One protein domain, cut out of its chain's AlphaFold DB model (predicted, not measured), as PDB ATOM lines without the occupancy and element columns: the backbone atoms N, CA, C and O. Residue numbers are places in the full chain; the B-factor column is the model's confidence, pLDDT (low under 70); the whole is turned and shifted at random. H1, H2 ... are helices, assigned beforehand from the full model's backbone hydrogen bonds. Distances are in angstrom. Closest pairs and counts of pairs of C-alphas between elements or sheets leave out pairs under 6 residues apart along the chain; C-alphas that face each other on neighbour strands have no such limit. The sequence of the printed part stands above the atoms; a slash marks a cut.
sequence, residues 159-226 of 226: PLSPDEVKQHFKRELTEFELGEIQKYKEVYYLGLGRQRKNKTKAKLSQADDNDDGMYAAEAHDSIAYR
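This is residues 159 to 226 of the 226 residues of an uncharacterized protein of Ramazzottius varieornatus (UniProt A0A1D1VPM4). There is little regular structure here: a small helical hairpin, H1 and H2, makes one end, and a long loop, residues 184 to 226, runs out from it and folds back toward it. The printed part has 68 residues with two named helices, H1 then H2, and no named strand; the class is all helix, with 17 residues in named elements. It is elongated, spanning 36 by 23 by 22 A, and only just compact, close to loose, with a radius of gyration of the C-alphas of 12.6 A.

H1, residues 162 to 169, and H2, residues 175 to 183, form a helical hairpin with a tight link of 5 residues. They touch, the closest C-alphas being those of Pro 162 and Gln 182, 5.6 A apart. Their lines stand at a shallow tilt of 31 degrees, opposite ways. Every O i to N i+4 pair is within hydrogen-bond range in H1, and 3 of 5 in H2.

H1 measures 10.1 A from C-alpha 162 at (65.403, 33.686, 157.417) to C-alpha 169. H2 measures 13.9 A and ends at C-alpha 183, (59.764, 33.615, 163.673).

The two C-alphas farthest apart, of Gln 167 and Asp 212, are 37.2 A apart. The printed part has no cut. The pLDDT is under 70 at residue 193, residues 195 to 209 and residues 217 to 226.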
ATOM      1  N   PRO A 159      75.564  35.213 161.474       87.69
ATOM      2  CA  PRO A 159      74.187  34.714 161.377       87.69
ATOM      3  C   PRO A 159      73.513  34.981 160.029       87.69
ATOM      4  O   PRO A 159      73.710  36.022 159.413       87.69
ATOM      5  N   LEU A 160      72.644  34.056 159.624       86.44
ATOM      6  CA  LEU A 160      71.814  34.200 158.433       86.44
ATOM      7  C   LEU A 160      70.455  34.812 158.758       86.44
ATOM      8  O   LEU A 160      69.853  34.524 159.797       86.44
ATOM      9  N   SER A 161      69.921  35.573 157.808       88.56
ATOM     10  CA  SER A 161      68.512  35.956 157.809       88.56
ATOM     11  C   SER A 161      67.612  34.781 157.382       88.56
ATOM     12  O   SER A 161      68.029  33.913 156.602       88.56
ATOM     13  N   PRO A 162      66.341  34.736 157.822       88.38
ATOM     14  CA  PRO A 162      65.403  33.686 157.417       88.38
ATOM     15  C   PRO A 162      65.229  33.569 155.901       88.38
ATOM     16  O   PRO A 162      65.031  32.468 155.382       88.38
ATOM     17  N   ASP A 163      65.300  34.688 155.182       88.75
ATOM     18  CA  ASP A 163      65.134  34.717 153.731       88.75
ATOM     19  C   ASP A 163      66.343  34.112 153.010       88.75
ATOM     20  O   ASP A 163      66.164  33.326 152.076       88.75
ATOM     21  N   GLU A 164      67.560  34.387 153.482       88.06
ATOM     22  CA  GLU A 164      68.779  33.734 152.989       88.06
ATOM     23  C   GLU A 164      68.720  32.229 153.247       88.06
ATOM     24  O   GLU A 164      68.971  31.427 152.342       88.06
ATOM     25  N   VAL A 165      68.281  31.821 154.443       87.50
ATOM     26  CA  VAL A 165      68.126  30.397 154.742       87.50
ATOM     27  C   VAL A 165      67.138  29.737 153.775       87.50
ATOM     28  O   VAL A 165      67.401  28.653 153.249       87.50
ATOM     29  N   LYS A 166      66.013  30.393 153.479       87.62
ATOM     30  CA  LYS A 166      65.022  29.888 152.520       87.62
ATOM     31  C   LYS A 166      65.567  29.782 151.106       87.62
ATOM     32  O   LYS A 166      65.166  28.868 150.391       87.62
ATOM     33  N   GLN A 167      66.442  30.686 150.683       86.56
ATOM     34  CA  GLN A 167      67.040  30.633 149.350       86.56
ATOM     35  C   GLN A 167      68.047  29.487 149.234       86.56
ATOM     36  O   GLN A 167      67.997  28.718 148.270       86.56
ATOM     37  N   HIS A 168      68.916  29.332 150.232       82.25
ATOM     38  CA  HIS A 168      70.020  28.376 150.180       82.25
ATOM     39  C   HIS A 168      69.619  26.950 150.594       82.25
ATOM     40  O   HIS A 168      70.098  25.983 149.999       82.25
ATOM     41  N   PHE A 169      68.695  26.800 151.550       83.81
ATOM     42  CA  PHE A 169      68.384  25.517 152.201       83.81
ATOM     43  C   PHE A 169      66.951  25.021 151.955       83.81
ATOM     44  O   PHE A 169      66.494  24.083 152.609       83.81
ATOM     45  N   LYS A 170      66.245  25.567 150.951       85.25
ATOM     46  CA  LYS A 170      64.863  25.168 150.597       85.25
ATOM     47  C   LYS A 170      64.662  23.663 150.414       85.25
ATOM     48  O   LYS A 170      63.573  23.156 150.639       85.25
ATOM     49  N   ARG A 171      65.682  22.974 149.899       82.12
ATOM     50  CA  ARG A 171      65.622  21.539 149.577       82.12
ATOM     51  C   ARG A 171      65.929  20.641 150.772       82.12
ATOM     52  O   ARG A 171      65.638  19.455 150.706       82.12
ATOM     53  N   GLU A 172      66.550  21.196 151.806       81.19
ATOM     54  CA  GLU A 172      67.016  20.454 152.979       81.19
ATOM     55  C   GLU A 172      66.062  20.629 154.156       81.19
ATOM     56  O   GLU A 172      65.917  19.718 154.968       81.19
ATOM     57  N   LEU A 173      65.376  21.770 154.230       82.19
ATOM     58  CA  LEU A 173      64.365  22.067 155.239       82.19
ATOM     59  C   LEU A 173      63.005  21.472 154.896       82.19
ATOM     60  O   LEU A 173      62.553  21.494 153.751       82.19
ATOM     61  N   THR A 174      62.329  20.990 155.931       83.00
ATOM     62  CA  THR A 174      60.921  20.608 155.864       83.00
ATOM     63  C   THR A 174      60.025  21.845 155.748       83.00
ATOM     64  O   THR A 174      60.405  22.958 156.116       83.00
ATOM     65  N   GLU A 175      58.790  21.664 155.267       83.19
ATOM     66  CA  GLU A 175      57.804  22.755 155.204       83.19
ATOM     67  C   GLU A 175      57.550  23.400 156.575       83.19
ATOM     68  O   GLU A 175      57.297  24.602 156.646       83.19
ATOM     69  N   PHE A 176      57.627  22.611 157.652       82.75
ATOM     70  CA  PHE A 176      57.449  23.093 159.019       82.75
ATOM     71  C   PHE A 176      58.594  24.021 159.437       82.75
ATOM     72  O   PHE A 176      58.338  25.157 159.830       82.75
ATOM     73  N   GLU A 177      59.845  23.591 159.255       84.00
ATOM     74  CA  GLU A 177      61.032  24.392 159.585       84.00
ATOM     75  C   GLU A 177      61.089  25.685 158.758       84.00
ATOM     76  O   GLU A 177      61.423  26.743 159.281       84.00
ATOM     77  N   LEU A 178      60.679  25.646 157.481       86.94
ATOM     78  CA  LEU A 178      60.565  26.847 156.639       86.94
ATOM     79  C   LEU A 178      59.513  27.849 157.146       86.94
ATOM     80  O   LEU A 178      59.614  29.045 156.851       86.94
ATOM     81  N   GLY A 179      58.481  27.378 157.847       86.69
ATOM     82  CA  GLY A 179      57.494  28.231 158.506       86.69
ATOM     83  C   GLY A 179      58.005  28.761 159.843       86.69
ATOM     84  O   GLY A 179      57.857  29.943 160.143       86.69
ATOM     85  N   GLU A 180      58.645  27.902 160.631       86.31
ATOM     86  CA  GLU A 180      59.165  28.254 161.948       86.31
ATOM     87  C   GLU A 180      60.322  29.253 161.869       86.31
ATOM     88  O   GLU A 180      60.363  30.197 162.652       86.31
ATOM     89  N   ILE A 181      61.190  29.130 160.860       89.75
ATOM     90  CA  ILE A 181      62.363  29.992 160.714       89.75
ATOM     91  C   ILE A 181      62.021  31.477 160.544       89.75
ATOM     92  O   ILE A 181      62.805  32.336 160.923       89.75
ATOM     93  N   GLN A 182      60.825  31.795 160.029       89.44
ATOM     94  CA  GLN A 182      60.358  33.182 159.899       89.44
ATOM     95  C   GLN A 182      60.084  33.858 161.242       89.44
ATOM     96  O   GLN A 182      59.960  35.079 161.290       89.44
ATOM     97  N   LYS A 183      59.953  33.082 162.321       89.31
ATOM     98  CA  LYS A 183      59.764  33.615 163.673       89.31
ATOM     99  C   LYS A 183      61.071  34.139 164.268       89.31
ATOM    100  O   LYS A 183      61.022  34.879 165.246       89.31
ATOM    101  N   TYR A 184      62.213  33.764 163.695       86.12
ATOM    102  CA  TYR A 184      63.533  34.155 164.175       86.12
ATOM    103  C   TYR A 184      64.092  35.283 163.321       86.12
ATOM    104  O   TYR A 184      63.898  35.313 162.112       86.12
ATOM    105  N   LYS A 185      64.773  36.238 163.955       89.00
ATOM    106  CA  LYS A 185      65.416  37.354 163.248       89.00
ATOM    107  C   LYS A 185      66.765  36.939 162.661       89.00
ATOM    108  O   LYS A 185      67.122  37.374 161.572       89.00
ATOM    109  N   GLU A 186      67.482  36.103 163.400       87.94
ATOM    110  CA  GLU A 186      68.831  35.644 163.102       87.94
ATOM    111  C   GLU A 186      68.895  34.140 163.346       87.94
ATOM    112  O   GLU A 186      68.295  33.614 164.284       87.94
ATOM    113  N   VAL A 187      69.601  33.449 162.463       86.44
ATOM    114  CA  VAL A 187      69.749  32.002 162.486       86.44
ATOM    115  C   VAL A 187      71.233  31.704 162.569       86.44
ATOM    116  O   VAL A 187      71.981  32.174 161.724       86.44
ATOM    117  N   TYR A 188      71.655  30.931 163.570       85.00
ATOM    118  CA  TYR A 188      73.072  30.616 163.813       85.00
ATOM    119  C   TYR A 188      73.442  29.168 163.465       85.00
ATOM    120  O   TYR A 188      74.612  28.852 163.263       85.00
ATOM    121  N   TYR A 189      72.460  28.265 163.419       82.56
ATOM    122  CA  TYR A 189      72.692  26.842 163.202       82.56
ATOM    123  C   TYR A 189      71.439  26.154 162.662       82.56
ATOM    124  O   TYR A 189      70.359  26.385 163.189       82.56
ATOM    125  N   LEU A 190      71.586  25.295 161.646       79.31
ATOM    126  CA  LEU A 190      70.461  24.683 160.919       79.31
ATOM    127  C   LEU A 190      70.332  23.153 161.023       79.31
ATOM    128  O   LEU A 190      69.389  22.594 160.464       79.31
ATOM    129  N   GLY A 191      71.282  22.464 161.665       78.69
ATOM    130  CA  GLY A 191      71.205  21.005 161.845       78.69
ATOM    131  C   GLY A 191      71.194  20.177 160.546       78.69
ATOM    132  O   GLY A 191      70.556  19.131 160.473       78.69
ATOM    133  N   LEU A 192      71.895  20.616 159.491       72.75
ATOM    134  CA  LEU A 192      71.843  20.003 158.144       72.75
ATOM    135  C   LEU A 192      72.387  18.560 158.055       72.75
ATOM    136  O   LEU A 192      72.245  17.911 157.023       72.75
ATOM    137  N   GLY A 193      73.020  18.050 159.115       63.69
ATOM    138  CA  GLY A 193      73.567  16.687 159.181       63.69
ATOM    139  C   GLY A 193      72.552  15.609 159.576       63.69
ATOM    140  O   GLY A 193      72.907  14.432 159.641       63.69
ATOM    141  N   ARG A 194      71.303  15.988 159.857       70.12
ATOM    142  CA  ARG A 194      70.252  15.078 160.321       70.12
ATOM    143  C   ARG A 194      69.582  14.324 159.165       70.12
ATOM    144  O   ARG A 194      69.191  14.906 158.155       70.12
ATOM    145  N   GLN A 195      69.331  13.027 159.360       59.81
ATOM    146  CA  GLN A 195      68.421  12.246 158.512       59.81
ATOM    147  C   GLN A 195      66.964  12.628 158.819       59.81
ATOM    148  O   GLN A 195      66.288  11.970 159.612       59.81
ATOM    149  N   ARG A 196      66.472  13.714 158.209       66.25
ATOM    150  CA  ARG A 196      65.086  14.160 158.395       66.25
ATOM    151  C   ARG A 196      64.133  13.113 157.818       66.25
ATOM    152  O   ARG A 196      64.057  12.902 156.608       66.25
ATOM    153  N   LYS A 197      63.395  12.424 158.692       59.66
ATOM    154  CA  LYS A 197      62.306  11.537 158.271       59.66
ATOM    155  C   LYS A 197      61.205  12.424 157.692       59.66
ATOM    156  O   LYS A 197      60.659  13.255 158.413       59.66
ATOM    157  N   ASN A 198      60.857  12.242 156.417       55.28
ATOM    158  CA  ASN A 198      59.716  12.908 155.779       55.28
ATOM    159  C   ASN A 198      58.404  12.411 156.416       55.28
ATOM    160  O   ASN A 198      57.718  11.547 155.870       55.28
ATOM    161  N   LYS A 199      58.082  12.896 157.619       53.75
ATOM    162  CA  LYS A 199      56.855  12.550 158.338       53.75
ATOM    163  C   LYS A 199      55.705  13.349 157.715       53.75
ATOM    164  O   LYS A 199      55.730  14.575 157.659       53.75
ATOM    165  N   THR A 200      54.689  12.654 157.214       50.53
ATOM    166  CA  THR A 200      53.442  13.266 156.743       50.53
ATOM    167  C   THR A 200      52.728  13.988 157.892       50.53
ATOM    168  O   THR A 200      52.714  13.508 159.027       50.53
ATOM    169  N   LYS A 201      52.094  15.131 157.579       54.12
ATOM    170  CA  LYS A 201      51.472  16.088 158.525       54.12
ATOM    171  C   LYS A 201      50.523  15.465 159.565       54.12
ATOM    172  O   LYS A 201      50.308  16.054 160.614       54.12
ATOM    173  N   ALA A 202      49.989  14.271 159.307       49.41
ATOM    174  CA  ALA A 202      49.052  13.578 160.187       49.41
ATOM    175  C   ALA A 202      49.674  12.978 161.468       49.41
ATOM    176  O   ALA A 202      48.927  12.602 162.361       49.41
ATOM    177  N   LYS A 203      51.008  12.871 161.579       52.25
ATOM    178  CA  LYS A 203      51.680  12.321 162.778       52.25
ATOM    179  C   LYS A 203      52.503  13.350 163.563       52.25
ATOM    180  O   LYS A 203      53.180  12.981 164.511       52.25
ATOM    181  N   LEU A 204      52.481  14.621 163.163       53.06
ATOM    182  CA  LEU A 204      53.492  15.592 163.592       53.06
ATOM    183  C   LEU A 204      53.402  15.993 165.076       53.06
ATOM    184  O   LEU A 204      54.419  16.334 165.653       53.06
ATOM    185  N   SER A 205      52.229  15.932 165.713       49.78
ATOM    186  CA  SER A 205      52.080  16.380 167.109       49.78
ATOM    187  C   SER A 205      52.404  15.319 168.164       49.78
ATOM    188  O   SER A 205      52.392  15.636 169.342       49.78
ATOM    189  N   GLN A 206      52.629  14.063 167.766       50.44
ATOM    190  CA  GLN A 206      52.831  12.940 168.696       50.44
ATOM    191  C   GLN A 206      54.083  12.116 168.353       50.44
ATOM    192  O   GLN A 206      54.271  11.030 168.881       50.44
ATOM    193  N   ALA A 207      54.907  12.580 167.405       54.78
ATOM    194  CA  ALA A 207      56.022  11.800 166.864       54.78
ATOM    195  C   ALA A 207      57.411  12.316 167.253       54.78
ATOM    196  O   ALA A 207      58.390  11.704 166.816       54.78
ATOM    197  N   ASP A 208      57.493  13.426 167.982       59.62
ATOM    198  CA  ASP A 208      58.765  14.020 168.418       59.62
ATOM    199  C   ASP A 208      58.954  13.929 169.941       59.62
ATOM    200  O   ASP A 208      60.073  14.071 170.427       59.62
ATOM    201  N   ASP A 209      57.889  13.578 170.666       65.69
ATOM    202  CA  ASP A 209      57.962  13.156 172.058       65.69
ATOM    203  C   ASP A 209      57.962  11.624 172.114       65.69
ATOM    204  O   ASP A 209      57.213  10.956 171.396       65.69
ATOM    205  N   ASN A 210      58.815  11.056 172.962       70.69
ATOM    206  CA  ASN A 210      58.747   9.643 173.321       70.69
ATOM    207  C   ASN A 210      57.456   9.366 174.113       70.69
ATOM    208  O   ASN A 210      56.788  10.299 174.556       70.69
ATOM    209  N   ASP A 211      57.128   8.093 174.351       77.81
ATOM    210  CA  ASP A 211      55.916   7.689 175.090       77.81
ATOM    211  C   ASP A 211      55.793   8.342 176.490       77.81
ATOM    212  O   ASP A 211      54.694   8.457 177.030       77.81
ATOM    213  N   ASP A 212      56.902   8.850 177.038       75.69
ATOM    214  CA  ASP A 212      56.979   9.592 178.302       75.69
ATOM    215  C   ASP A 212      56.711  11.110 178.178       75.69
ATOM    216  O   ASP A 212      56.853  11.847 179.154       75.69
ATOM    217  N   GLY A 213      56.376  11.618 176.986       75.62
ATOM    218  CA  GLY A 213      56.196  13.055 176.728       75.62
ATOM    219  C   GLY A 213      57.503  13.859 176.711       75.62
ATOM    220  O   GLY A 213      57.480  15.085 176.798       75.62
ATOM    221  N   MET A 214      58.648  13.175 176.646       72.25
ATOM    222  CA  MET A 214      59.973  13.791 176.578       72.25
ATOM    223  C   MET A 214      60.426  13.918 175.129       72.25
ATOM    224  O   MET A 214      60.364  12.940 174.385       72.25
ATOM    225  N   TYR A 215      60.978  15.077 174.770       72.31
ATOM    226  CA  TYR A 215      61.532  15.315 173.440       72.31
ATOM    227  C   TYR A 215      62.610  14.277 173.092       72.31
ATOM    228  O   TYR A 215      63.599  14.107 173.817       72.31
ATOM    229  N   ALA A 216      62.433  13.583 171.971       70.25
ATOM    230  CA  ALA A 216      63.394  12.620 171.459       70.25
ATOM    231  C   ALA A 216      64.583  13.366 170.841       70.25
ATOM    232  O   ALA A 216      64.580  13.694 169.658       70.25
ATOM    233  N   ALA A 217      65.604  13.656 171.652       67.19
ATOM    234  CA  ALA A 217      66.801  14.345 171.185       67.19
ATOM    235  C   ALA A 217      67.463  13.570 170.031       67.19
ATOM    236  O   ALA A 217      68.021  12.487 170.220       67.19
ATOM    237  N   GLU A 218      67.415  14.139 168.828       68.00
ATOM    238  CA  GLU A 218      68.122  13.612 167.669       68.00
ATOM    239  C   GLU A 218      69.512  14.261 167.579       68.00
ATOM    240  O   GLU A 218      69.676  15.481 167.667       68.00
ATOM    241  N   ALA A 219      70.549  13.435 167.419       64.31
ATOM    242  CA  ALA A 219      71.910  13.929 167.255       64.31
ATOM    243  C   ALA A 219      72.003  14.824 166.008       64.31
ATOM    244  O   ALA A 219      71.548  14.439 164.929       64.31
ATOM    245  N   HIS A 220      72.636  15.991 166.159       56.66
ATOM    246  CA  HIS A 220      72.783  17.024 165.123       56.66
ATOM    247  C   HIS A 220      71.488  17.740 164.706       56.66
ATOM    248  O   HIS A 220      71.502  18.448 163.697       56.66
ATOM    249  N   ASP A 221      70.397  17.597 165.466       66.50
ATOM    250  CA  ASP A 221      69.205  18.423 165.274       66.50
ATOM    251  C   ASP A 221      69.396  19.830 165.861       66.50
ATOM    252  O   ASP A 221      70.169  20.045 166.802       66.50
ATOM    253  N   SER A 222      68.710  20.813 165.287       63.44
ATOM    254  CA  SER A 222      68.739  22.190 165.780       63.44
ATOM    255  C   SER A 222      67.769  22.345 166.950       63.44
ATOM    256  O   SER A 222      66.556  22.317 166.755       63.44
ATOM    257  N   ILE A 223      68.285  22.556 168.163       57.06
ATOM    258  CA  ILE A 223      67.458  22.920 169.321       57.06
ATOM    259  C   ILE A 223      67.356  24.440 169.361       57.06
ATOM    260  O   ILE A 223      68.341  25.092 169.689       57.06
ATOM    261  N   ALA A 224      66.167  24.956 169.034       53.38
ATOM    262  CA  ALA A 224      65.740  26.351 169.149       53.38
ATOM    263  C   ALA A 224      66.788  27.380 168.691       53.38
ATOM    264  O   ALA A 224      67.707  27.736 169.423       53.38
ATOM    265  N   TYR A 225      66.577  27.923 167.494       52.50
ATOM    266  CA  TYR A 225      67.236  29.135 167.015       52.50
ATOM    267  C   TYR A 225      67.065  30.243 168.077       52.50
ATOM    268  O   TYR A 225      65.979  30.786 168.239       52.50
ATOM    269  N   ARG A 226      68.074  30.488 168.911       38.34
ATOM    270  CA  ARG A 226      68.037  31.524 169.952       38.34
ATOM    271  C   ARG A 226      68.741  32.773 169.468       38.34
ATOM    272  O   ARG A 226      69.795  32.612 168.816       38.34
TER     273      ARG A 226